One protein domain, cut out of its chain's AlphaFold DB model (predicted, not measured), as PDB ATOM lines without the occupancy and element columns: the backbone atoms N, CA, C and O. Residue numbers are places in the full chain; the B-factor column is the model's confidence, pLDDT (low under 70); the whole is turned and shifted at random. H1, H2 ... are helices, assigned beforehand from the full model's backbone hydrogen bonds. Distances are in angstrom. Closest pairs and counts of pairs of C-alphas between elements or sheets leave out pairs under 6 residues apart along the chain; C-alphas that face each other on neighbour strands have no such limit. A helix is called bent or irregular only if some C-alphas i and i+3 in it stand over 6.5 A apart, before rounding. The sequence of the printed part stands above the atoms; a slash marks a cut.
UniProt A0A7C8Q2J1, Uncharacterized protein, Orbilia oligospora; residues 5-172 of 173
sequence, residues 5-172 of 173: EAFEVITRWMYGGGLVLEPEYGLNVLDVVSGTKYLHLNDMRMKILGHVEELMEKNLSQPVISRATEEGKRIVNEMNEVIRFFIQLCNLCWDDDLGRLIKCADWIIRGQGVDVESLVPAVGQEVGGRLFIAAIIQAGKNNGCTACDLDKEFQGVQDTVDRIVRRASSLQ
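This is residues 5 to 172 of the 173 residues of an uncharacterized protein of Orbilia oligospora (UniProt A0A7C8Q2J1). Four helices, H2 to H5, form a loose up-and-down bundle, each running against the one before it, with H1 packed on H2 at one end of the domain. At the other end H7 crosses H5, H6 folds back along H7, and H8 crosses H7. The 168 printed residues hold eight named helices, H1 to H8, and no named strand: all helix. The whole is compact, with a radius of gyration of the C-alphas of 16.6 A and spans of 49 by 47 by 26 A.

H4, residues 70 to 90, touches residues 52 to 60 of H3, residues 42 to 60, closest at C-alphas Met 79 and Asn 59, 5.8 A, a hairpin at 25 degrees. H5, residues 95 to 112, touches H3 the same way at 8 degrees, closest at C-alphas Gly 111 and Leu 60, 4.8 A. H2, residues 27 to 38, touches H1, residues 5 to 14, at a steep tilt of 54 degrees. H7, residues 130 to 142, touches H5 at a steep tilt of 59 degrees, closest at C-alphas Ala 135 and Ile 102, 4.3 A. H6, residues 116 to 124, and H7 form a hairpin at 7 degrees. H8, residues 155 to 170, is about perpendicular to H7, 81 degrees. Every O i to N i+4 pair is within hydrogen-bond range in H1, H2, H3, H4, H7 and H8; H5 has 10 of 14 and H6 4 of 5.

H4 is 30.5 A long, from C-alpha 70 at (15.273, 67.486, 17.976); H3 is 26.5 A, H5 25.7 A and H8 22.1 A, ending at C-alpha 170, (53.875, 38.648, 18.980). H5 is irregular, C-alphas 96 and 99 being 7.2 A apart.

The printed part has no cut. Links H1 to H2 and H7 to H8 are long. Confidence is under 70 in residues 63 to 67, 111 to 128 and 144 to 172.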
ATOM      1  N   GLU A   5      26.635  43.185  -5.244       91.38
ATOM      2  CA  GLU A   5      26.982  44.577  -4.962       91.38
ATOM      3  C   GLU A   5      28.330  44.680  -4.235       91.38
ATOM      4  O   GLU A   5      29.201  45.459  -4.623       91.38
ATOM      5  N   ALA A   6      28.559  43.841  -3.220       92.25
ATOM      6  CA  ALA A   6      29.855  43.788  -2.548       92.25
ATOM      7  C   ALA A   6      30.962  43.300  -3.496       92.25
ATOM      8  O   ALA A   6      32.089  43.798  -3.448       92.25
ATOM      9  N   PHE A   7      30.650  42.348  -4.378       93.25
ATOM     10  CA  PHE A   7      31.592  41.845  -5.372       93.25
ATOM     11  C   PHE A   7      31.979  42.920  -6.398       93.25
ATOM     12  O   PHE A   7      33.146  43.008  -6.780       93.25
ATOM     13  N   GLU A   8      31.046  43.781  -6.800       93.31
ATOM     14  CA  GLU A   8      31.333  44.929  -7.665       93.31
ATOM     15  C   GLU A   8      32.313  45.909  -7.000       93.31
ATOM     16  O   GLU A   8      33.329  46.269  -7.598       93.31
ATOM     17  N   VAL A   9      32.079  46.278  -5.736       94.50
ATOM     18  CA  VAL A   9      32.989  47.158  -4.978       94.50
ATOM     19  C   VAL A   9      34.387  46.542  -4.868       94.50
ATOM     20  O   VAL A   9      35.391  47.219  -5.106       94.50
ATOM     21  N   ILE A  10      34.463  45.247  -4.548       94.25
ATOM     22  CA  ILE A  10      35.727  44.513  -4.427       94.25
ATOM     23  C   ILE A  10      36.472  44.469  -5.762       94.25
ATOM     24  O   ILE A  10      37.655  44.800  -5.822       94.25
ATOM     25  N   THR A  11      35.797  44.087  -6.845       94.25
ATOM     26  CA  THR A  11      36.432  43.990  -8.165       94.25
ATOM     27  C   THR A  11      36.889  45.355  -8.663       94.25
ATOM     28  O   THR A  11      38.027  45.480  -9.115       94.25
ATOM     29  N   ARG A  12      36.080  46.407  -8.496       93.69
ATOM     30  CA  ARG A  12      36.486  47.784  -8.809       93.69
ATOM     31  C   ARG A  12      37.767  48.178  -8.072       93.69
ATOM     32  O   ARG A  12      38.667  48.726  -8.708       93.69
ATOM     33  N   TRP A  13      37.867  47.857  -6.780       94.00
ATOM     34  CA  TRP A  13      39.074  48.092  -5.987       94.00
ATOM     35  C   TRP A  13      40.290  47.328  -6.523       94.00
ATOM     36  O   TRP A  13      41.355  47.914  -6.724       94.00
ATOM     37  N   MET A  14      40.124  46.041  -6.838       92.56
ATOM     38  CA  MET A  14      41.200  45.193  -7.368       92.56
ATOM     39  C   MET A  14      41.748  45.685  -8.715       92.56
ATOM     40  O   MET A  14      42.941  45.548  -8.974       92.56
ATOM     41  N   TYR A  15      40.902  46.277  -9.561       93.00
ATOM     42  CA  TYR A  15      41.302  46.825 -10.862       93.00
ATOM     43  C   TYR A  15      41.735  48.303 -10.806       93.00
ATOM     44  O   TYR A  15      41.863  48.949 -11.845       93.00
ATOM     45  N   GLY A  16      41.997  48.844  -9.610       88.19
ATOM     46  CA  GLY A  16      42.575  50.180  -9.423       88.19
ATOM     47  C   GLY A  16      41.566  51.329  -9.373       88.19
ATOM     48  O   GLY A  16      41.966  52.492  -9.303       88.19
ATOM     49  N   GLY A  17      40.263  51.042  -9.373       80.19
ATOM     50  CA  GLY A  17      39.257  52.023  -8.976       80.19
ATOM     51  C   GLY A  17      39.318  52.219  -7.462       80.19
ATOM     52  O   GLY A  17      39.425  51.251  -6.726       80.19
ATOM     53  N   GLY A  18      39.288  53.452  -6.959       86.50
ATOM     54  CA  GLY A  18      39.326  53.693  -5.509       86.50
ATOM     55  C   GLY A  18      38.240  52.931  -4.728       86.50
ATOM     56  O   GLY A  18      37.220  52.525  -5.289       86.50
ATOM     57  N   LEU A  19      38.452  52.762  -3.418       90.19
ATOM     58  CA  LEU A  19      37.433  52.214  -2.520       90.19
ATOM     59  C   LEU A  19      36.297  53.234  -2.377       90.19
ATOM     60  O   LEU A  19      36.520  54.326  -1.859       90.19
ATOM     61  N   VAL A  20      35.099  52.871  -2.829       89.00
ATOM     62  CA  VAL A  20      33.883  53.680  -2.685       89.00
ATOM     63  C   VAL A  20      32.883  52.873  -1.868       89.00
ATOM     64  O   VAL A  20      32.507  51.773  -2.271       89.00
ATOM     65  N   LEU A  21      32.497  53.404  -0.708       89.00
ATOM     66  CA  LEU A  21      31.519  52.809   0.199       89.00
ATOM     67  C   LEU A  21      30.294  53.721   0.242       89.00
ATOM     68  O   LEU A  21      30.335  54.786   0.854       89.00
ATOM     69  N   GLU A  22      29.223  53.316  -0.436       86.81
ATOM     70  CA  GLU A  22      27.950  54.036  -0.449       86.81
ATOM     71  C   GLU A  22      26.813  53.062  -0.095       86.81
ATOM     72  O   GLU A  22      26.564  52.107  -0.840       86.81
ATOM     73  N   PRO A  23      26.120  53.253   1.044       88.44
ATOM     74  CA  PRO A  23      26.386  54.241   2.106       88.44
ATOM     75  C   PRO A  23      27.735  54.036   2.835       88.44
ATOM     76  O   PRO A  23      28.315  52.952   2.777       88.44
ATOM     77  N   GLU A  24      28.214  55.068   3.555       87.56
ATOM     78  CA  GLU A  24      29.499  55.055   4.295       87.56
ATOM     79  C   GLU A  24      29.565  53.968   5.390       87.56
ATOM     80  O   GLU A  24      30.656  53.561   5.791       87.56
ATOM     81  N   TYR A  25      28.413  53.499   5.881       90.12
ATOM     82  CA  TYR A  25      28.266  52.402   6.837       90.12
ATOM     83  C   TYR A  25      26.940  51.662   6.628       90.12
ATOM     84  O   TYR A  25      26.021  52.169   5.987       90.12
ATOM     85  N   GLY A  26      26.835  50.452   7.178       89.62
ATOM     86  CA  GLY A  26      25.642  49.607   7.083       89.62
ATOM     87  C   GLY A  26      25.927  48.238   6.469       89.62
ATOM     88  O   GLY A  26      27.083  47.851   6.294       89.62
ATOM     89  N   LEU A  27      24.863  47.495   6.146       89.38
ATOM     90  CA  LEU A  27      24.953  46.100   5.689       89.38
ATOM     91  C   LEU A  27      25.850  45.930   4.454       89.38
ATOM     92  O   LEU A  27      26.674  45.023   4.438       89.38
ATOM     93  N   ASN A  28      25.783  46.849   3.486       89.81
ATOM     94  CA  ASN A  28      26.632  46.801   2.290       89.81
ATOM     95  C   ASN A  28      28.127  46.817   2.644       89.81
ATOM     96  O   ASN A  28      28.910  46.051   2.088       89.81
ATOM     97  N   VAL A  29      28.533  47.657   3.602       92.81
ATOM     98  CA  VAL A  29      29.934  47.726   4.045       92.81
ATOM     99  C   VAL A  29      30.331  46.446   4.783       92.81
ATOM    100  O   VAL A  29      31.433  45.940   4.576       92.81
ATOM    101  N   LEU A  30      29.431  45.878   5.593       93.19
ATOM    102  CA  LEU A  30      29.660  44.589   6.254       93.19
ATOM    103  C   LEU A  30      29.848  43.451   5.239       93.19
ATOM    104  O   LEU A  30      30.755  42.633   5.405       93.19
ATOM    105  N   ASP A  31      29.060  43.426   4.163       93.06
ATOM    106  CA  ASP A  31      29.195  42.440   3.087       93.06
ATOM    107  C   ASP A  31      30.536  42.576   2.356       93.06
ATOM    108  O   ASP A  31      31.200  41.568   2.090       93.06
ATOM    109  N   VAL A  32      30.989  43.809   2.099       94.31
ATOM    110  CA  VAL A  32      32.314  44.070   1.515       94.31
ATOM    111  C   VAL A  32      33.420  43.566   2.446       94.31
ATOM    112  O   VAL A  32      34.294  42.824   1.997       94.31
ATOM    113  N   VAL A  33      33.372  43.881   3.746       93.56
ATOM    114  CA  VAL A  33      34.356  43.395   4.736       93.56
ATOM    115  C   VAL A  33      34.367  41.868   4.796       93.56
ATOM    116  O   VAL A  33      35.436  41.256   4.743       93.56
ATOM    117  N   SER A  34      33.193  41.238   4.835       92.00
ATOM    118  CA  SER A  34      33.052  39.780   4.781       92.00
ATOM    119  C   SER A  34      33.704  39.193   3.521       92.00
ATOM    120  O   SER A  34      34.443  38.206   3.592       92.00
ATOM    121  N   GLY A  35      33.526  39.850   2.370       92.19
ATOM    122  CA  GLY A  35      34.188  39.492   1.120       92.19
ATOM    123  C   GLY A  35      35.711  39.625   1.177       92.19
ATOM    124  O   GLY A  35      36.410  38.709   0.740       92.19
ATOM    125  N   THR A  36      36.247  40.691   1.786       92.06
ATOM    126  CA  THR A  36      37.706  40.844   1.960       92.06
ATOM    127  C   THR A  36      38.309  39.713   2.787       92.06
ATOM    128  O   THR A  36      39.398  39.236   2.473       92.06
ATOM    129  N   LYS A  37      37.575  39.227   3.795       85.44
ATOM    130  CA  LYS A  37      37.975  38.092   4.627       85.44
ATOM    131  C   LYS A  37      37.993  36.786   3.841       85.44
ATOM    132  O   LYS A  37      38.943  36.023   3.972       85.44
ATOM    133  N   TYR A  38      36.972  36.539   3.023       87.06
ATOM    134  CA  TYR A  38      36.892  35.336   2.191       87.06
ATOM    135  C   TYR A  38      37.980  35.295   1.107       87.06
ATOM    136  O   TYR A  38      38.523  34.236   0.810       87.06
ATOM    137  N   LEU A  39      38.310  36.453   0.534       91.62
ATOM    138  CA  LEU A  39      39.265  36.588  -0.569       91.62
ATOM    139  C   LEU A  39      40.690  36.944  -0.113       91.62
ATOM    140  O   LEU A  39      41.560  37.144  -0.954       91.62
ATOM    141  N   HIS A  40      40.934  37.033   1.198       90.50
ATOM    142  CA  HIS A  40      42.216  37.436   1.788       90.50
ATOM    143  C   HIS A  40      42.756  38.789   1.273       90.50
ATOM    144  O   HIS A  40      43.962  38.987   1.122       90.50
ATOM    145  N   LEU A  41      41.864  39.755   1.032       92.81
ATOM    146  CA  LEU A  41      42.203  41.101   0.557       92.81
ATOM    147  C   LEU A  41      42.567  42.021   1.731       92.81
ATOM    148  O   LEU A  41      41.819  42.931   2.095       92.81
ATOM    149  N   ASN A  42      43.729  41.765   2.333       91.19
ATOM    150  CA  ASN A  42      44.168  42.430   3.561       91.19
ATOM    151  C   ASN A  42      44.239  43.953   3.426       91.19
ATOM    152  O   ASN A  42      43.769  44.651   4.319       91.19
ATOM    153  N   ASP A  43      44.766  44.472   2.319       92.44
ATOM    154  CA  ASP A  43      44.918  45.919   2.128       92.44
ATOM    155  C   ASP A  43      43.565  46.628   2.024       92.44
ATOM    156  O   ASP A  43      43.363  47.687   2.626       92.44
ATOM    157  N   MET A  44      42.605  46.014   1.324       94.25
ATOM    158  CA  MET A  44      41.237  46.520   1.237       94.25
ATOM    159  C   MET A  44      40.570  46.507   2.612       94.25
ATOM    160  O   MET A  44      40.001  47.515   3.023       94.25
ATOM    161  N   ARG A  45      40.706  45.406   3.362       92.75
ATOM    162  CA  ARG A  45      40.227  45.309   4.749       92.75
ATOM    163  C   ARG A  45      40.800  46.436   5.611       92.75
ATOM    164  O   ARG A  45      40.045  47.123   6.290       92.75
ATOM    165  N   MET A  46      42.113  46.668   5.554       92.25
ATOM    166  CA  MET A  46      42.760  47.729   6.335       92.25
ATOM    167  C   MET A  46      42.265  49.123   5.941       92.25
ATOM    168  O   MET A  46      42.128  49.986   6.808       92.25
ATOM    169  N   LYS A  47      41.968  49.349   4.655       93.88
ATOM    170  CA  LYS A  47      41.360  50.597   4.180       93.88
ATOM    171  C   LYS A  47      39.942  50.788   4.707       93.88
ATOM    172  O   LYS A  47      39.633  51.881   5.164       93.88
ATOM    173  N   ILE A  48      39.121  49.738   4.709       94.06
ATOM    174  CA  ILE A  48      37.768  49.807   5.270       94.06
ATOM    175  C   ILE A  48      37.830  50.082   6.777       94.06
ATOM    176  O   ILE A  48      37.126  50.958   7.259       94.06
ATOM    177  N   LEU A  49      38.711  49.408   7.524       93.44
ATOM    178  CA  LEU A  49      38.874  49.673   8.959       93.44
ATOM    179  C   LEU A  49      39.344  51.105   9.248       93.44
ATOM    180  O   LEU A  49      38.895  51.691  10.227       93.44
ATOM    181  N   GLY A  50      40.210  51.673   8.402       93.31
ATOM    182  CA  GLY A  50      40.593  53.084   8.489       93.31
ATOM    183  C   GLY A  50      39.411  54.030   8.263       93.31
ATOM    184  O   GLY A  50      39.201  54.935   9.058       93.31
ATOM    185  N   HIS A  51      38.588  53.765   7.245       93.31
ATOM    186  CA  HIS A  51      37.351  54.521   7.002       93.31
ATOM    187  C   HIS A  51      36.390  54.455   8.198       93.31
ATOM    188  O   HIS A  51      35.809  55.462   8.588       93.31
ATOM    189  N   VAL A  52      36.246  53.285   8.827       92.94
ATOM    190  CA  VAL A  52      35.399  53.145  10.021       92.94
ATOM    191  C   VAL A  52      35.972  53.911  11.215       92.94
ATOM    192  O   VAL A  52      35.206  54.532  11.942       92.94
ATOM    193  N   GLU A  53      37.291  53.908  11.416       92.25
ATOM    194  CA  GLU A  53      37.957  54.715  12.452       92.25
ATOM    195  C   GLU A  53      37.626  56.211  12.285       92.25
ATOM    196  O   GLU A  53      37.193  56.853  13.242       92.25
ATOM    197  N   GLU A  54      37.720  56.732  11.057       92.31
ATOM    198  CA  GLU A  54      37.365  58.119  10.710       92.31
ATOM    199  C   GLU A  54      35.865  58.408  10.901       92.31
ATOM    200  O   GLU A  54      35.481  59.459  11.421       92.31
ATOM    201  N   LEU A  55      34.995  57.463  10.530       91.94
ATOM    202  CA  LEU A  55      33.549  57.572  10.731       91.94
ATOM    203  C   LEU A  55      33.187  57.646  12.223       91.94
ATOM    204  O   LEU A  55      32.336  58.451  12.610       91.94
ATOM    205  N   MET A  56      33.819  56.815  13.054       90.12
ATOM    206  CA  MET A  56      33.614  56.806  14.504       90.12
ATOM    207  C   MET A  56      34.035  58.143  15.110       90.12
ATOM    208  O   MET A  56      33.264  58.737  15.858       90.12
ATOM    209  N   GLU A  57      35.207  58.656  14.736       90.31
ATOM    210  CA  GLU A  57      35.676  59.975  15.165       90.31
ATOM    211  C   GLU A  57      34.687  61.078  14.768       90.31
ATOM    212  O   GLU A  57      34.228  61.837  15.622       90.31
ATOM    213  N   LYS A  58      34.286  61.135  13.494       88.94
ATOM    214  CA  LYS A  58      33.374  62.159  12.958       88.94
ATOM    215  C   LYS A  58      32.025  62.211  13.680       88.94
ATOM    216  O   LYS A  58      31.491  63.302  13.884       88.94
ATOM    217  N   ASN A  59      31.458  61.056  14.030       85.88
ATOM    218  CA  ASN A  59      30.118  60.977  14.622       85.88
ATOM    219  C   ASN A  59      30.137  61.013  16.154       85.88
ATOM    220  O   ASN A  59      29.219  61.556  16.760       85.88
ATOM    221  N   LEU A  60      31.170  60.460  16.795       84.56
ATOM    222  CA  LEU A  60      31.220  60.330  18.254       84.56
ATOM    223  C   LEU A  60      32.009  61.452  18.941       84.56
ATOM    224  O   LEU A  60      31.873  61.622  20.148       84.56
ATOM    225  N   SER A  61      32.793  62.248  18.209       81.75
ATOM    226  CA  SER A  61      33.434  63.455  18.761       81.75
ATOM    227  C   SER A  61      32.475  64.642  18.917       81.75
ATOM    228  O   SER A  61      32.833  65.644  19.541       81.75
ATOM    229  N   GLN A  62      31.260  64.554  18.364       70.44
ATOM    230  CA  GLN A  62      30.303  65.652  18.394       70.44
ATOM    231  C   GLN A  62      29.707  65.831  19.800       70.44
ATOM    232  O   GLN A  62      29.120  64.896  20.350       70.44
ATOM    233  N   PRO A  63      29.800  67.033  20.398       65.69
ATOM    234  CA  PRO A  63      29.218  67.282  21.708       65.69
ATOM    235  C   PRO A  63      27.686  67.295  21.624       65.69
ATOM    236  O   PRO A  63      27.090  68.121  20.930       65.69
ATOM    237  N   VAL A  64      27.023  66.426  22.391       63.44
ATOM    238  CA  VAL A  64      25.558  66.439  22.518       63.44
ATOM    239  C   VAL A  64      25.147  67.556  23.484       63.44
ATOM    240  O   VAL A  64      25.127  67.367  24.697       63.44
ATOM    241  N   ILE A  65      24.813  68.732  22.943       61.16
ATOM    242  CA  ILE A  65      24.490  69.939  23.733       61.16
ATOM    243  C   ILE A  65      23.217  69.745  24.584       61.16
ATOM    244  O   ILE A  65      23.146  70.229  25.712       61.16
ATOM    245  N   SER A  66      22.204  69.032  24.071       66.12
ATOM    246  CA  SER A  66      21.012  68.646  24.840       66.12
ATOM    247  C   SER A  66      20.224  67.533  24.153       66.12
ATOM    248  O   SER A  66      19.743  67.717  23.042       66.12
ATOM    249  N   ARG A  67      19.993  66.407  24.840       69.00
ATOM    250  CA  ARG A  67      19.160  65.291  24.338       69.00
ATOM    251  C   ARG A  67      17.666  65.633  24.223       69.00
ATOM    252  O   ARG A  67      16.894  64.841  23.691       69.00
ATOM    253  N   ALA A  68      17.245  66.784  24.750       72.50
ATOM    254  CA  ALA A  68      15.852  67.218  24.721       72.50
ATOM    255  C   ALA A  68      15.472  67.932  23.411       72.50
ATOM    256  O   ALA A  68      14.285  68.027  23.103       72.50
ATOM    257  N   THR A  69      16.448  68.427  22.641       79.75
ATOM    258  CA  THR A  69      16.197  69.082  21.350       79.75
ATOM    259  C   THR A  69      16.101  68.051  20.226       79.75
ATOM    260  O   THR A  69      16.716  66.989  20.301       79.75
ATOM    261  N   GLU A  70      15.349  68.356  19.164       83.00
ATOM    262  CA  GLU A  70      15.273  67.486  17.976       83.00
ATOM    263  C   GLU A  70      16.654  67.247  17.354       83.00
ATOM    264  O   GLU A  70      16.984  66.123  16.987       83.00
ATOM    265  N   GLU A  71      17.504  68.274  17.347       76.94
ATOM    266  CA  GLU A  71      18.892  68.165  16.895       76.94
ATOM    267  C   GLU A  71      19.710  67.203  17.770       76.94
ATOM    268  O   GLU A  71      20.409  66.333  17.260       76.94
ATOM    269  N   GLY A  72      19.581  67.287  19.098       75.19
ATOM    270  CA  GLY A  72      20.279  66.372  19.996       75.19
ATOM    271  C   GLY A  72      19.771  64.934  19.910       75.19
ATOM    272  O   GLY A  72      20.568  64.007  20.021       75.19
ATOM    273  N   LYS A  73      18.470  64.725  19.666       78.88
ATOM    274  CA  LYS A  73      17.921  63.388  19.385       78.88
ATOM    275  C   LYS A  73      18.464  62.826  18.072       78.88
ATOM    276  O   LYS A  73      18.808  61.648  18.033       78.88
ATOM    277  N   ARG A  74      18.565  63.656  17.024       81.75
ATOM    278  CA  ARG A  74      19.149  63.264  15.734       81.75
ATOM    279  C   ARG A  74      20.594  62.803  15.903       81.75
ATOM    280  O   ARG A  74      20.890  61.671  15.540       81.75
ATOM    281  N   ILE A  75      21.440  63.622  16.534       77.44
ATOM    282  CA  ILE A  75      22.853  63.292  16.781       77.44
ATOM    283  C   ILE A  75      22.966  61.975  17.558       77.44
ATOM    284  O   ILE A  75      23.701  61.079  17.160       77.44
ATOM    285  N   VAL A  76      22.191  61.797  18.633       78.69
ATOM    286  CA  VAL A  76      22.224  60.552  19.423       78.69
ATOM    287  C   VAL A  76      21.787  59.333  18.603       78.69
ATOM    288  O   VAL A  76      22.366  58.259  18.761       78.69
ATOM    289  N   ASN A  77      20.788  59.472  17.729       81.25
ATOM    290  CA  ASN A  77      20.374  58.382  16.846       81.25
ATOM    291  C   ASN A  77      21.484  58.005  15.857       81.25
ATOM    292  O   ASN A  77      21.797  56.822  15.750       81.25
ATOM    293  N   GLU A  78      22.124  58.986  15.215       83.00
ATOM    294  CA  GLU A  78      23.257  58.765  14.303       83.00
ATOM    295  C   GLU A  78      24.431  58.083  15.025       83.00
ATOM    296  O   GLU A  78      24.948  57.063  14.565       83.00
ATOM    297  N   MET A  79      24.790  58.558  16.226       82.50
ATOM    298  CA  MET A  79      25.804  57.912  17.069       82.50
ATOM    299  C   MET A  79      25.450  56.447  17.363       82.50
ATOM    300  O   MET A  79      26.302  55.564  17.263       82.50
ATOM    301  N   ASN A  80      24.192  56.167  17.720       82.12
ATOM    302  CA  ASN A  80      23.736  54.815  18.040       82.12
ATOM    303  C   ASN A  80      23.754  53.886  16.819       82.12
ATOM    304  O   ASN A  80      24.068  52.704  16.958       82.12
ATOM    305  N   GLU A  81      23.427  54.391  15.630       86.69
ATOM    306  CA  GLU A  81      23.533  53.626  14.384       86.69
ATOM    307  C   GLU A  81      24.982  53.247  14.079       86.69
ATOM    308  O   GLU A  81      25.265  52.081  13.790       86.69
ATOM    309  N   VAL A  82      25.906  54.198  14.220       88.56
ATOM    310  CA  VAL A  82      27.339  53.976  14.000       88.56
ATOM    311  C   VAL A  82      27.907  52.972  15.011       88.56
ATOM    312  O   VAL A  82      28.641  52.060  14.629       88.56
ATOM    313  N   ILE A  83      27.499  53.048  16.284       86.31
ATOM    314  CA  ILE A  83      27.883  52.065  17.312       86.31
ATOM    315  C   ILE A  83      27.349  50.669  16.969       86.31
ATOM    316  O   ILE A  83      28.096  49.693  17.038       86.31
ATOM    317  N   ARG A  84      26.080  50.547  16.558       85.62
ATOM    318  CA  ARG A  84      25.497  49.259  16.133       85.62
ATOM    319  C   ARG A  84      26.249  48.658  14.953       85.62
ATOM    320  O   ARG A  84      26.562  47.468  14.975       85.62
ATOM    321  N   PHE A  85      26.573  49.477  13.960       90.88
ATOM    322  CA  PHE A  85      27.381  49.055  12.826       90.88
ATOM    323  C   PHE A  85      28.772  48.571  13.268       90.88
ATOM    324  O   PHE A  85      29.200  47.492  12.859       90.88
ATOM    325  N   PHE A  86      29.451  49.303  14.155       91.56
ATOM    326  CA  PHE A  86      30.754  48.906  14.694       91.56
ATOM    327  C   PHE A  86      30.706  47.557  15.429       91.56
ATOM    328  O   PHE A  86      31.587  46.714  15.243       91.56
ATOM    329  N   ILE A  87      29.658  47.315  16.221       88.06
ATOM    330  CA  ILE A  87      29.448  46.035  16.911       88.06
ATOM    331  C   ILE A  87      29.357  44.886  15.894       88.06
ATOM    332  O   ILE A  87      30.027  43.863  16.046       88.06
ATOM    333  N   GLN A  88      28.569  45.061  14.829       89.12
ATOM    334  CA  GLN A  88      28.429  44.059  13.769       89.12
ATOM    335  C   GLN A  88      29.739  43.845  12.999       89.12
ATOM    336  O   GLN A  88      30.096  42.707  12.695       89.12
ATOM    337  N   LEU A  89      30.485  44.919  12.731       92.25
ATOM    338  CA  LEU A  89      31.790  44.862  12.075       92.25
ATOM    339  C   LEU A  89      32.792  44.024  12.877       92.25
ATOM    340  O   LEU A  89      33.477  43.178  12.301       92.25
ATOM    341  N   CYS A  90      32.835  44.196  14.202       90.38
ATOM    342  CA  CYS A  90      33.718  43.425  15.080       90.38
ATOM    343  C   CYS A  90      33.509  41.907  14.948       90.38
ATOM    344  O   CYS A  90      34.458  41.143  15.114       90.38
ATOM    345  N   ASN A  91      32.296  41.457  14.609       87.31
ATOM    346  CA  ASN A  91      31.992  40.036  14.399       87.31
ATOM    347  C   ASN A  91      32.596  39.478  13.097       87.31
ATOM    348  O   ASN A  91      32.734  38.263  12.945       87.31
ATOM    349  N   LEU A  92      32.965  40.348  12.155       88.81
ATOM    350  CA  LEU A  92      33.546  39.977  10.865       88.81
ATOM    351  C   LEU A  92      35.076  40.080  10.856       88.81
ATOM    352  O   LEU A  92      35.722  39.362  10.087       88.81
ATOM    353  N   CYS A  93      35.651  40.900  11.732       88.62
ATOM    354  CA  CYS A  93      37.089  41.132  11.846       88.62
ATOM    355  C   CYS A  93      37.913  39.880  12.200       88.62
ATOM    356  O   CYS A  93      37.393  38.824  12.586       88.62
ATOM    357  N   TRP A  94      39.227  39.990  12.015       86.62
ATOM    358  CA  TRP A  94      40.219  39.039  12.514       86.62
ATOM    359  C   TRP A  94      40.788  39.502  13.850       86.62
ATOM    360  O   TRP A  94      40.740  40.682  14.188       86.62
ATOM    361  N   ASP A  95      41.377  38.562  14.585       84.25
ATOM    362  CA  ASP A  95      42.075  38.842  15.843       84.25
ATOM    363  C   ASP A  95      43.155  39.937  15.663       84.25
ATOM    364  O   ASP A  95      43.304  40.803  16.523       84.25
ATOM    365  N   ASP A  96      43.829  39.972  14.507       86.25
ATOM    366  CA  ASP A  96      44.865  40.965  14.177       86.25
ATOM    367  C   ASP A  96      44.321  42.393  13.973       86.25
ATOM    368  O   ASP A  96      45.081  43.361  14.006       86.25
ATOM    369  N   ASP A  97      43.007  42.555  13.790       88.12
ATOM    370  CA  ASP A  97      42.376  43.871  13.627       88.12
ATOM    371  C   ASP A  97      42.161  44.585  14.971       88.12
ATOM    372  O   ASP A  97      41.834  45.777  14.995       88.12
ATOM    373  N   LEU A  98      42.373  43.885  16.097       85.69
ATOM    374  CA  LEU A  98      42.052  44.367  17.441       85.69
ATOM    375  C   LEU A  98      42.643  45.752  17.734       85.69
ATOM    376  O   LEU A  98      41.955  46.594  18.303       85.69
ATOM    377  N   GLY A  99      43.876  46.028  17.297       85.19
ATOM    378  CA  GLY A  99      44.518  47.330  17.511       85.19
ATOM    379  C   GLY A  99      43.707  48.513  16.964       85.19
ATOM    380  O   GLY A  99      43.645  49.560  17.604       85.19
ATOM    381  N   ARG A 100      43.043  48.349  15.812       89.19
ATOM    382  CA  ARG A 100      42.162  49.383  15.241       89.19
ATOM    383  C   ARG A 100      40.799  49.406  15.910       89.19
ATOM    384  O   ARG A 100      40.278  50.482  16.181       89.19
ATOM    385  N   LEU A 101      40.256  48.235  16.235       90.69
ATOM    386  CA  LEU A 101      38.985  48.140  16.954       90.69
ATOM    387  C   LEU A 101      39.057  48.842  18.317       90.69
ATOM    388  O   LEU A 101      38.103  49.513  18.698       90.69
ATOM    389  N   ILE A 102      40.199  48.766  19.012       89.81
ATOM    390  CA  ILE A 102      40.448  49.495  20.267       89.81
ATOM    391  C   ILE A 102      40.322  51.008  20.067       89.81
ATOM    392  O   ILE A 102      39.697  51.678  20.881       89.81
ATOM    393  N   LYS A 103      40.868  51.562  18.980       89.06
ATOM    394  CA  LYS A 103      40.745  53.000  18.703       89.06
ATOM    395  C   LYS A 103      39.301  53.419  18.434       89.06
ATOM    396  O   LYS A 103      38.862  54.450  18.929       89.06
ATOM    397  N   CYS A 104      38.549  52.607  17.692       90.88
ATOM    398  CA  CYS A 104      37.119  52.838  17.487       90.88
ATOM    399  C   CYS A 104      36.345  52.782  18.815       90.88
ATOM    400  O   CYS A 104      35.492  53.628  19.068       90.88
ATOM    401  N   ALA A 105      36.666  51.819  19.682       88.44
ATOM    402  CA  ALA A 105      36.088  51.694  21.018       88.44
ATOM    403  C   ALA A 105      36.401  52.904  21.921       88.44
ATOM    404  O   ALA A 105      35.535  53.335  22.681       88.44
ATOM    405  N   ASP A 106      37.591  53.494  21.793       87.50
ATOM    406  CA  ASP A 106      37.998  54.709  22.513       87.50
ATOM    407  C   ASP A 106      37.018  55.871  22.266       87.50
ATOM    408  O   ASP A 106      36.628  56.578  23.200       87.50
ATOM    409  N   TRP A 107      36.548  56.022  21.024       87.50
ATOM    410  CA  TRP A 107      35.549  57.029  20.659       87.50
ATOM    411  C   TRP A 107      34.179  56.782  21.290       87.50
ATOM    412  O   TRP A 107      33.491  57.740  21.626       87.50
ATOM    413  N   ILE A 108      33.787  55.524  21.503       83.44
ATOM    414  CA  ILE A 108      32.521  55.188  22.175       83.44
ATOM    415  C   ILE A 108      32.574  55.633  23.636       83.44
ATOM    416  O   ILE A 108      31.661  56.311  24.113       83.44
ATOM    417  N   ILE A 109      33.664  55.294  24.327       78.38
ATOM    418  CA  ILE A 109      33.854  55.605  25.748       78.38
ATOM    419  C   ILE A 109      33.890  57.123  25.955       78.38
ATOM    420  O   ILE A 109      33.159  57.659  26.790       78.38
ATOM    421  N   ARG A 110      34.691  57.839  25.155       76.25
ATOM    422  CA  ARG A 110      34.838  59.298  25.271       76.25
ATOM    423  C   ARG A 110      33.612  60.062  24.783       76.25
ATOM    424  O   ARG A 110      33.186  61.006  25.439       76.25
ATOM    425  N   GLY A 111      33.059  59.662  23.641       67.50
ATOM    426  CA  GLY A 111      31.987  60.379  22.953       67.50
ATOM    427  C   GLY A 111      30.633  60.281  23.642       67.50
ATOM    428  O   GLY A 111      29.840  61.219  23.592       67.50
ATOM    429  N   GLN A 112      30.357  59.165  24.322       64.56
ATOM    430  CA  GLN A 112      29.083  58.988  25.020       64.56
ATOM    431  C   GLN A 112      29.166  59.171  26.539       64.56
ATOM    432  O   GLN A 112      28.119  59.214  27.187       64.56
ATOM    433  N   GLY A 113      30.373  59.291  27.109       59.44
ATOM    434  CA  GLY A 113      30.567  59.314  28.562       59.44
ATOM    435  C   GLY A 113      29.971  58.075  29.235       59.44
ATOM    436  O   GLY A 113      29.433  58.168  30.337       59.44
ATOM    437  N   VAL A 114      29.976  56.943  28.525       61.94
ATOM    438  CA  VAL A 114      29.351  55.701  28.977       61.94
ATOM    439  C   VAL A 114      30.345  54.928  29.821       61.94
ATOM    440  O   VAL A 114      31.488  54.711  29.421       61.94
ATOM    441  N   ASP A 115      29.874  54.502  30.984       63.28
ATOM    442  CA  ASP A 115      30.618  53.622  31.862       63.28
ATOM    443  C   ASP A 115      30.795  52.244  31.207       63.28
ATOM    444  O   ASP A 115      29.825  51.607  30.780       63.28
ATOM    445  N   VAL A 116      32.045  51.789  31.117       61.59
ATOM    446  CA  VAL A 116      32.436  50.533  30.460       61.59
ATOM    447  C   VAL A 116      31.724  49.339  31.099       61.59
ATOM    448  O   VAL A 116      31.297  48.427  30.385       61.59
ATOM    449  N   GLU A 117      31.517  49.384  32.418       58.78
ATOM    450  CA  GLU A 117      30.809  48.353  33.184       58.78
ATOM    451  C   GLU A 117      29.347  48.201  32.764       58.78
ATOM    452  O   GLU A 117      28.797  47.107  32.826       58.78
ATOM    453  N   SER A 118      28.716  49.279  32.293       62.00
ATOM    454  CA  SER A 118      27.335  49.249  31.806       62.00
ATOM    455  C   SER A 118      27.235  48.790  30.348       62.00
ATOM    456  O   SER A 118      26.248  48.170  29.954       62.00
ATOM    457  N   LEU A 119      28.274  49.046  29.545       64.19
ATOM    458  CA  LEU A 119      28.287  48.749  28.113       64.19
ATOM    459  C   LEU A 119      28.496  47.253  27.835       64.19
ATOM    460  O   LEU A 119      27.864  46.690  26.941       64.19
ATOM    461  N   VAL A 120      29.373  46.593  28.599       62.59
ATOM    462  CA  VAL A 120      29.730  45.182  28.374       62.59
ATOM    463  C   VAL A 120      28.549  44.227  28.627       62.59
ATOM    464  O   VAL A 120      28.289  43.402  27.751       62.59
ATOM    465  N   PRO A 121      27.773  44.329  29.724       57.12
ATOM    466  CA  PRO A 121      26.579  43.509  29.927       57.12
ATOM    467  C   PRO A 121      25.450  43.861  28.951       57.12
ATOM    468  O   PRO A 121      24.775  42.962  28.458       57.12
ATOM    469  N   ALA A 122      25.268  45.151  28.634       58.75
ATOM    470  CA  ALA A 122      24.188  45.616  27.760       58.75
ATOM    471  C   ALA A 122      24.379  45.229  26.286       58.75
ATOM    472  O   ALA A 122      23.401  45.067  25.559       58.75
ATOM    473  N   VAL A 123      25.627  45.102  25.827       58.88
ATOM    474  CA  VAL A 123      25.948  44.868  24.410       58.88
ATOM    475  C   VAL A 123      26.590  43.496  24.177       58.88
ATOM    476  O   VAL A 123      26.361  42.872  23.139       58.88
ATOM    477  N   GLY A 124      27.382  43.007  25.132       50.03
ATOM    478  CA  GLY A 124      28.222  41.818  24.986       50.03
ATOM    479  C   GLY A 124      27.502  40.474  25.113       50.03
ATOM    480  O   GLY A 124      28.052  39.472  24.668       50.03
ATOM    481  N   GLN A 125      26.292  40.415  25.685       49.97
ATOM    482  CA  GLN A 125      25.588  39.133  25.849       49.97
ATOM    483  C   GLN A 125      24.700  38.739  24.657       49.97
ATOM    484  O   GLN A 125      24.507  37.546  24.439       49.97
ATOM    485  N   GLU A 126      24.214  39.690  23.848       49.38
ATOM    486  CA  GLU A 126      23.265  39.389  22.757       49.38
ATOM    487  C   GLU A 126      23.758  39.738  21.339       49.38
ATOM    488  O   GLU A 126      23.317  39.104  20.380       49.38
ATOM    489  N   VAL A 127      24.665  40.718  21.163       54.00
ATOM    490  CA  VAL A 127      24.977  41.275  19.821       54.00
ATOM    491  C   VAL A 127      26.478  41.476  19.564       54.00
ATOM    492  O   VAL A 127      26.956  41.264  18.443       54.00
ATOM    493  N   GLY A 128      27.242  41.875  20.584       58.12
ATOM    494  CA  GLY A 128      28.680  42.105  20.483       58.12
ATOM    495  C   GLY A 128      29.493  40.840  20.688       58.12
ATOM    496  O   GLY A 128      29.601  40.335  21.799       58.12
ATOM    497  N   GLY A 129      30.108  40.339  19.618       70.19
ATOM    498  CA  GLY A 129      31.009  39.200  19.702       70.19
ATOM    499  C   GLY A 129      32.312  39.528  20.429       70.19
ATOM    500  O   GLY A 129      32.625  40.667  20.778       70.19
ATOM    501  N   ARG A 130      33.121  38.486  20.615       77.56
ATOM    502  CA  ARG A 130      34.376  38.494  21.385       77.56
ATOM    503  C   ARG A 130      35.293  39.700  21.119       77.56
ATOM    504  O   ARG A 130      35.852  40.239  22.069       77.56
ATOM    505  N   LEU A 131      35.472  40.107  19.859       82.50
ATOM    506  CA  LEU A 131      36.381  41.206  19.497       82.50
ATOM    507  C   LEU A 131      35.855  42.584  19.903       82.50
ATOM    508  O   LEU A 131      36.652  43.438  20.279       82.50
ATOM    509  N   PHE A 132      34.537  42.784  19.888       86.56
ATOM    510  CA  PHE A 132      33.937  44.018  20.389       86.56
ATOM    511  C   PHE A 132      34.212  44.167  21.886       86.56
ATOM    512  O   PHE A 132      34.734  45.188  22.327       86.56
ATOM    513  N   ILE A 133      33.938  43.108  22.656       80.38
ATOM    514  CA  ILE A 133      34.168  43.104  24.104       80.38
ATOM    515  C   ILE A 133      35.652  43.347  24.409       80.38
ATOM    516  O   ILE A 133      35.985  44.182  25.248       80.38
ATOM    517  N   ALA A 134      36.549  42.677  23.677       81.06
ATOM    518  CA  ALA A 134      37.990  42.874  23.802       81.06
ATOM    519  C   ALA A 134      38.413  44.329  23.563       81.06
ATOM    520  O   ALA A 134      39.191  44.883  24.341       81.06
ATOM    521  N   ALA A 135      37.886  44.948  22.505       87.06
ATOM    522  CA  ALA A 135      38.189  46.326  22.156       87.06
ATOM    523  C   ALA A 135      37.710  47.310  23.231       87.06
ATOM    524  O   ALA A 135      38.481  48.174  23.640       87.06
ATOM    525  N   ILE A 136      36.479  47.147  23.729       84.81
ATOM    526  CA  ILE A 136      35.894  47.990  24.783       84.81
ATOM    527  C   ILE A 136      36.687  47.892  26.088       84.81
ATOM    528  O   ILE A 136      37.042  48.920  26.659       84.81
ATOM    529  N   ILE A 137      37.006  46.678  26.549       79.00
ATOM    530  CA  ILE A 137      37.765  46.478  27.793       79.00
ATOM    531  C   ILE A 137      39.145  47.126  27.677       79.00
ATOM    532  O   ILE A 137      39.561  47.874  28.563       79.00
ATOM    533  N   GLN A 138      39.857  46.868  26.577       83.75
ATOM    534  CA  GLN A 138      41.205  47.399  26.396       83.75
ATOM    535  C   GLN A 138      41.209  48.925  26.221       83.75
ATOM    536  O   GLN A 138      42.084  49.593  26.773       83.75
ATOM    537  N   ALA A 139      40.223  49.491  25.520       85.44
ATOM    538  CA  ALA A 139      40.027  50.937  25.448       85.44
ATOM    539  C   ALA A 139      39.727  51.530  26.838       85.44
ATOM    540  O   ALA A 139      40.336  52.520  27.239       85.44
ATOM    541  N   GLY A 140      38.875  50.882  27.636       78.75
ATOM    542  CA  GLY A 140      38.606  51.273  29.022       78.75
ATOM    543  C   GLY A 140      39.877  51.338  29.869       78.75
ATOM    544  O   GLY A 140      40.137  52.355  30.516       78.75
ATOM    545  N   LYS A 141      40.723  50.301  29.800       79.19
ATOM    546  CA  LYS A 141      42.027  50.272  30.487       79.19
ATOM    547  C   LYS A 141      42.932  51.428  30.061       79.19
ATOM    548  O   LYS A 141      43.516  52.088  30.916       79.19
ATOM    549  N   ASN A 142      43.003  51.724  28.761       81.50
ATOM    550  CA  ASN A 142      43.801  52.841  28.244       81.50
ATOM    551  C   ASN A 142      43.320  54.211  28.758       81.50
ATOM    552  O   ASN A 142      44.125  55.134  28.863       81.50
ATOM    553  N   ASN A 143      42.037  54.342  29.109       71.12
ATOM    554  CA  ASN A 143      41.458  55.562  29.682       71.12
ATOM    555  C   ASN A 143      41.411  55.553  31.227       71.12
ATOM    556  O   ASN A 143      40.758  56.409  31.818       71.12
ATOM    557  N   GLY A 144      42.106  54.624  31.897       67.56
ATOM    558  CA  GLY A 144      42.251  54.624  33.358       67.56
ATOM    559  C   GLY A 144      41.087  53.999  34.137       67.56
ATOM    560  O   GLY A 144      40.980  54.217  35.342       67.56
ATOM    561  N   CYS A 145      40.226  53.214  33.483       63.75
ATOM    562  CA  CYS A 145      39.184  52.432  34.151       63.75
ATOM    563  C   CYS A 145      39.809  51.313  35.007       63.75
ATOM    564  O   CYS A 145      40.253  50.293  34.480       63.75
ATOM    565  N   THR A 146      39.838  51.487  36.333       54.88
ATOM    566  CA  THR A 146      40.400  50.506  37.286       54.88
ATOM    567  C   THR A 146      39.503  49.291  37.515       54.88
ATOM    568  O   THR A 146      39.989  48.244  37.919       54.88
ATOM    569  N   ALA A 147      38.203  49.411  37.247       49.75
ATOM    570  CA  ALA A 147      37.234  48.321  37.356       49.75
ATOM    571  C   ALA A 147      37.117  47.469  36.075       49.75
ATOM    572  O   ALA A 147      36.447  46.442  36.047       49.75
ATOM    573  N   CYS A 148      37.841  47.852  35.019       54.22
ATOM    574  CA  CYS A 148      38.008  47.052  33.810       54.22
ATOM    575  C   CYS A 148      38.949  45.840  34.026       54.22
ATOM    576  O   CYS A 148      39.217  45.089  33.085       54.22
ATOM    577  N   ASP A 149      39.454  45.646  35.252       52.41
ATOM    578  CA  ASP A 149      39.922  44.360  35.774       52.41
ATOM    579  C   ASP A 149      38.705  43.609  36.329       52.41
ATOM    580  O   ASP A 149      38.340  43.744  37.493       52.41
ATOM    581  N   LEU A 150      38.007  42.901  35.445       53.19
ATOM    582  CA  LEU A 150      36.644  42.451  35.704       53.19
ATOM    583  C   LEU A 150      36.578  41.311  36.740       53.19
ATOM    584  O   LEU A 150      37.438  40.427  36.781       53.19
ATOM    585  N   ASP A 151      35.496  41.303  37.523       46.31
ATOM    586  CA  ASP A 151      35.128  40.237  38.461       46.31
ATOM    587  C   ASP A 151      35.007  38.847  37.793       46.31
ATOM    588  O   ASP A 151      34.882  38.708  36.573       46.31
ATOM    589  N   LYS A 152      35.012  37.792  38.625       45.38
ATOM    590  CA  LYS A 152      35.114  36.355  38.268       45.38
ATOM    591  C   LYS A 152      34.295  35.872  37.058       45.38
ATOM    592  O   LYS A 152      34.726  34.931  36.394       45.38
ATOM    593  N   GLU A 153      33.140  36.469  36.756       42.59
ATOM    594  CA  GLU A 153      32.295  36.084  35.608       42.59
ATOM    595  C   GLU A 153      32.894  36.472  34.245       42.59
ATOM    596  O   GLU A 153      32.658  35.796  33.245       42.59
ATOM    597  N   PHE A 154      33.745  37.497  34.200       51.53
ATOM    598  CA  PHE A 154      34.416  37.954  32.982       51.53
ATOM    599  C   PHE A 154      35.877  37.519  32.896       51.53
ATOM    600  O   PHE A 154      36.537  37.789  31.895       51.53
ATOM    601  N   GLN A 155      36.389  36.794  33.891       53.88
ATOM    602  CA  GLN A 155      37.772  36.320  33.917       53.88
ATOM    603  C   GLN A 155      38.094  35.443  32.693       53.88
ATOM    604  O   GLN A 155      39.138  35.604  32.070       53.88
ATOM    605  N   GLY A 156      37.134  34.628  32.237       52.47
ATOM    606  CA  GLY A 156      37.262  33.858  30.992       52.47
ATOM    607  C   GLY A 156      37.246  34.713  29.717       52.47
ATOM    608  O   GLY A 156      37.875  34.348  28.720       52.47
ATOM    609  N   VAL A 157      36.569  35.868  29.736       54.66
ATOM    610  CA  VAL A 157      36.633  36.866  28.658       54.66
ATOM    611  C   VAL A 157      37.985  37.569  28.699       54.66
ATOM    612  O   VAL A 157      38.618  37.703  27.660       54.66
ATOM    613  N   GLN A 158      38.481  37.930  29.879       56.19
ATOM    614  CA  GLN A 158      39.766  38.594  30.063       56.19
ATOM    615  C   GLN A 158      40.949  37.700  29.664       56.19
ATOM    616  O   GLN A 158      41.777  38.140  28.879       56.19
ATOM    617  N   ASP A 159      40.959  36.415  30.030       60.88
ATOM    618  CA  ASP A 159      41.940  35.430  29.531       60.88
ATOM    619  C   ASP A 159      41.923  35.339  27.998       60.88
ATOM    620  O   ASP A 159      42.933  35.173  27.306       60.88
ATOM    621  N   THR A 160      40.722  35.455  27.449       56.47
ATOM    622  CA  THR A 160      40.448  35.387  26.026       56.47
ATOM    623  C   THR A 160      40.898  36.657  25.293       56.47
ATOM    624  O   THR A 160      41.365  36.533  24.154       56.47
ATOM    625  N   VAL A 161      40.793  37.829  25.928       61.72
ATOM    626  CA  VAL A 161      41.346  39.120  25.490       61.72
ATOM    627  C   VAL A 161      42.865  39.084  25.575       61.72
ATOM    628  O   VAL A 161      43.522  39.290  24.560       61.72
ATOM    629  N   ASP A 162      43.425  38.713  26.725       64.44
ATOM    630  CA  ASP A 162      44.864  38.616  26.965       64.44
ATOM    631  C   ASP A 162      45.533  37.687  25.951       64.44
ATOM    632  O   ASP A 162      46.610  37.987  25.431       64.44
ATOM    633  N   ARG A 163      44.873  36.582  25.584       66.12
ATOM    634  CA  ARG A 163      45.338  35.688  24.518       66.12
ATOM    635  C   ARG A 163      45.342  36.351  23.134       66.12
ATOM    636  O   ARG A 163      46.270  36.090  22.372       66.12
ATOM    637  N   ILE A 164      44.332  37.156  22.786       59.34
ATOM    638  CA  ILE A 164      44.294  37.877  21.493       59.34
ATOM    639  C   ILE A 164      45.370  38.953  21.476       59.34
ATOM    640  O   ILE A 164      46.171  38.998  20.549       59.34
ATOM    641  N   VAL A 165      45.420  39.774  22.525       61.28
ATOM    642  CA  VAL A 165      46.367  40.882  22.656       61.28
ATOM    643  C   VAL A 165      47.801  40.358  22.596       61.28
ATOM    644  O   VAL A 165      48.590  40.847  21.794       61.28
ATOM    645  N   ARG A 166      48.141  39.301  23.350       60.44
ATOM    646  CA  ARG A 166      49.482  38.685  23.291       60.44
ATOM    647  C   ARG A 166      49.829  38.151  21.901       60.44
ATOM    648  O   ARG A 166      50.975  38.297  21.483       60.44
ATOM    649  N   ARG A 167      48.870  37.558  21.178       57.12
ATOM    650  CA  ARG A 167      49.081  37.105  19.792       57.12
ATOM    651  C   ARG A 167      49.359  38.272  18.848       57.12
ATOM    652  O   ARG A 167      50.343  38.211  18.114       57.12
ATOM    653  N   ALA A 168      48.551  39.327  18.911       53.97
ATOM    654  CA  ALA A 168      48.719  40.515  18.079       53.97
ATOM    655  C   ALA A 168      50.087  41.184  18.312       53.97
ATOM    656  O   ALA A 168      50.768  41.539  17.353       53.97
ATOM    657  N   SER A 169      50.542  41.269  19.567       49.53
ATOM    658  CA  SER A 169      51.863  41.818  19.904       49.53
ATOM    659  C   SER A 169      53.026  40.922  19.460       49.53
ATOM    660  O   SER A 169      54.102  41.423  19.151       49.53
ATOM    661  N   SER A 170      52.835  39.598  19.409       47.56
ATOM    662  CA  SER A 170      53.875  38.648  18.980       47.56
ATOM    663  C   SER A 170      54.092  38.579  17.464       47.56
ATOM    664  O   SER A 170      55.128  38.093  17.030       47.56
ATOM    665  N   LEU A 171      53.140  39.070  16.663       42.53
ATOM    666  CA  LEU A 171      53.235  39.142  15.196       42.53
ATOM    667  C   LEU A 171      53.914  40.432  14.696       42.53
ATOM    668  O   LEU A 171      54.115  40.588  13.495       42.53
ATOM    669  N   GLN A 172      54.258  41.357  15.600       36.16
ATOM    670  CA  GLN A 172      54.965  42.611  15.297       36.16
ATOM    671  C   GLN A 172      56.494  42.532  15.517       36.16
ATOM    672  O   GLN A 172      57.159  43.565  15.444       36.16
TER     673      GLN A 172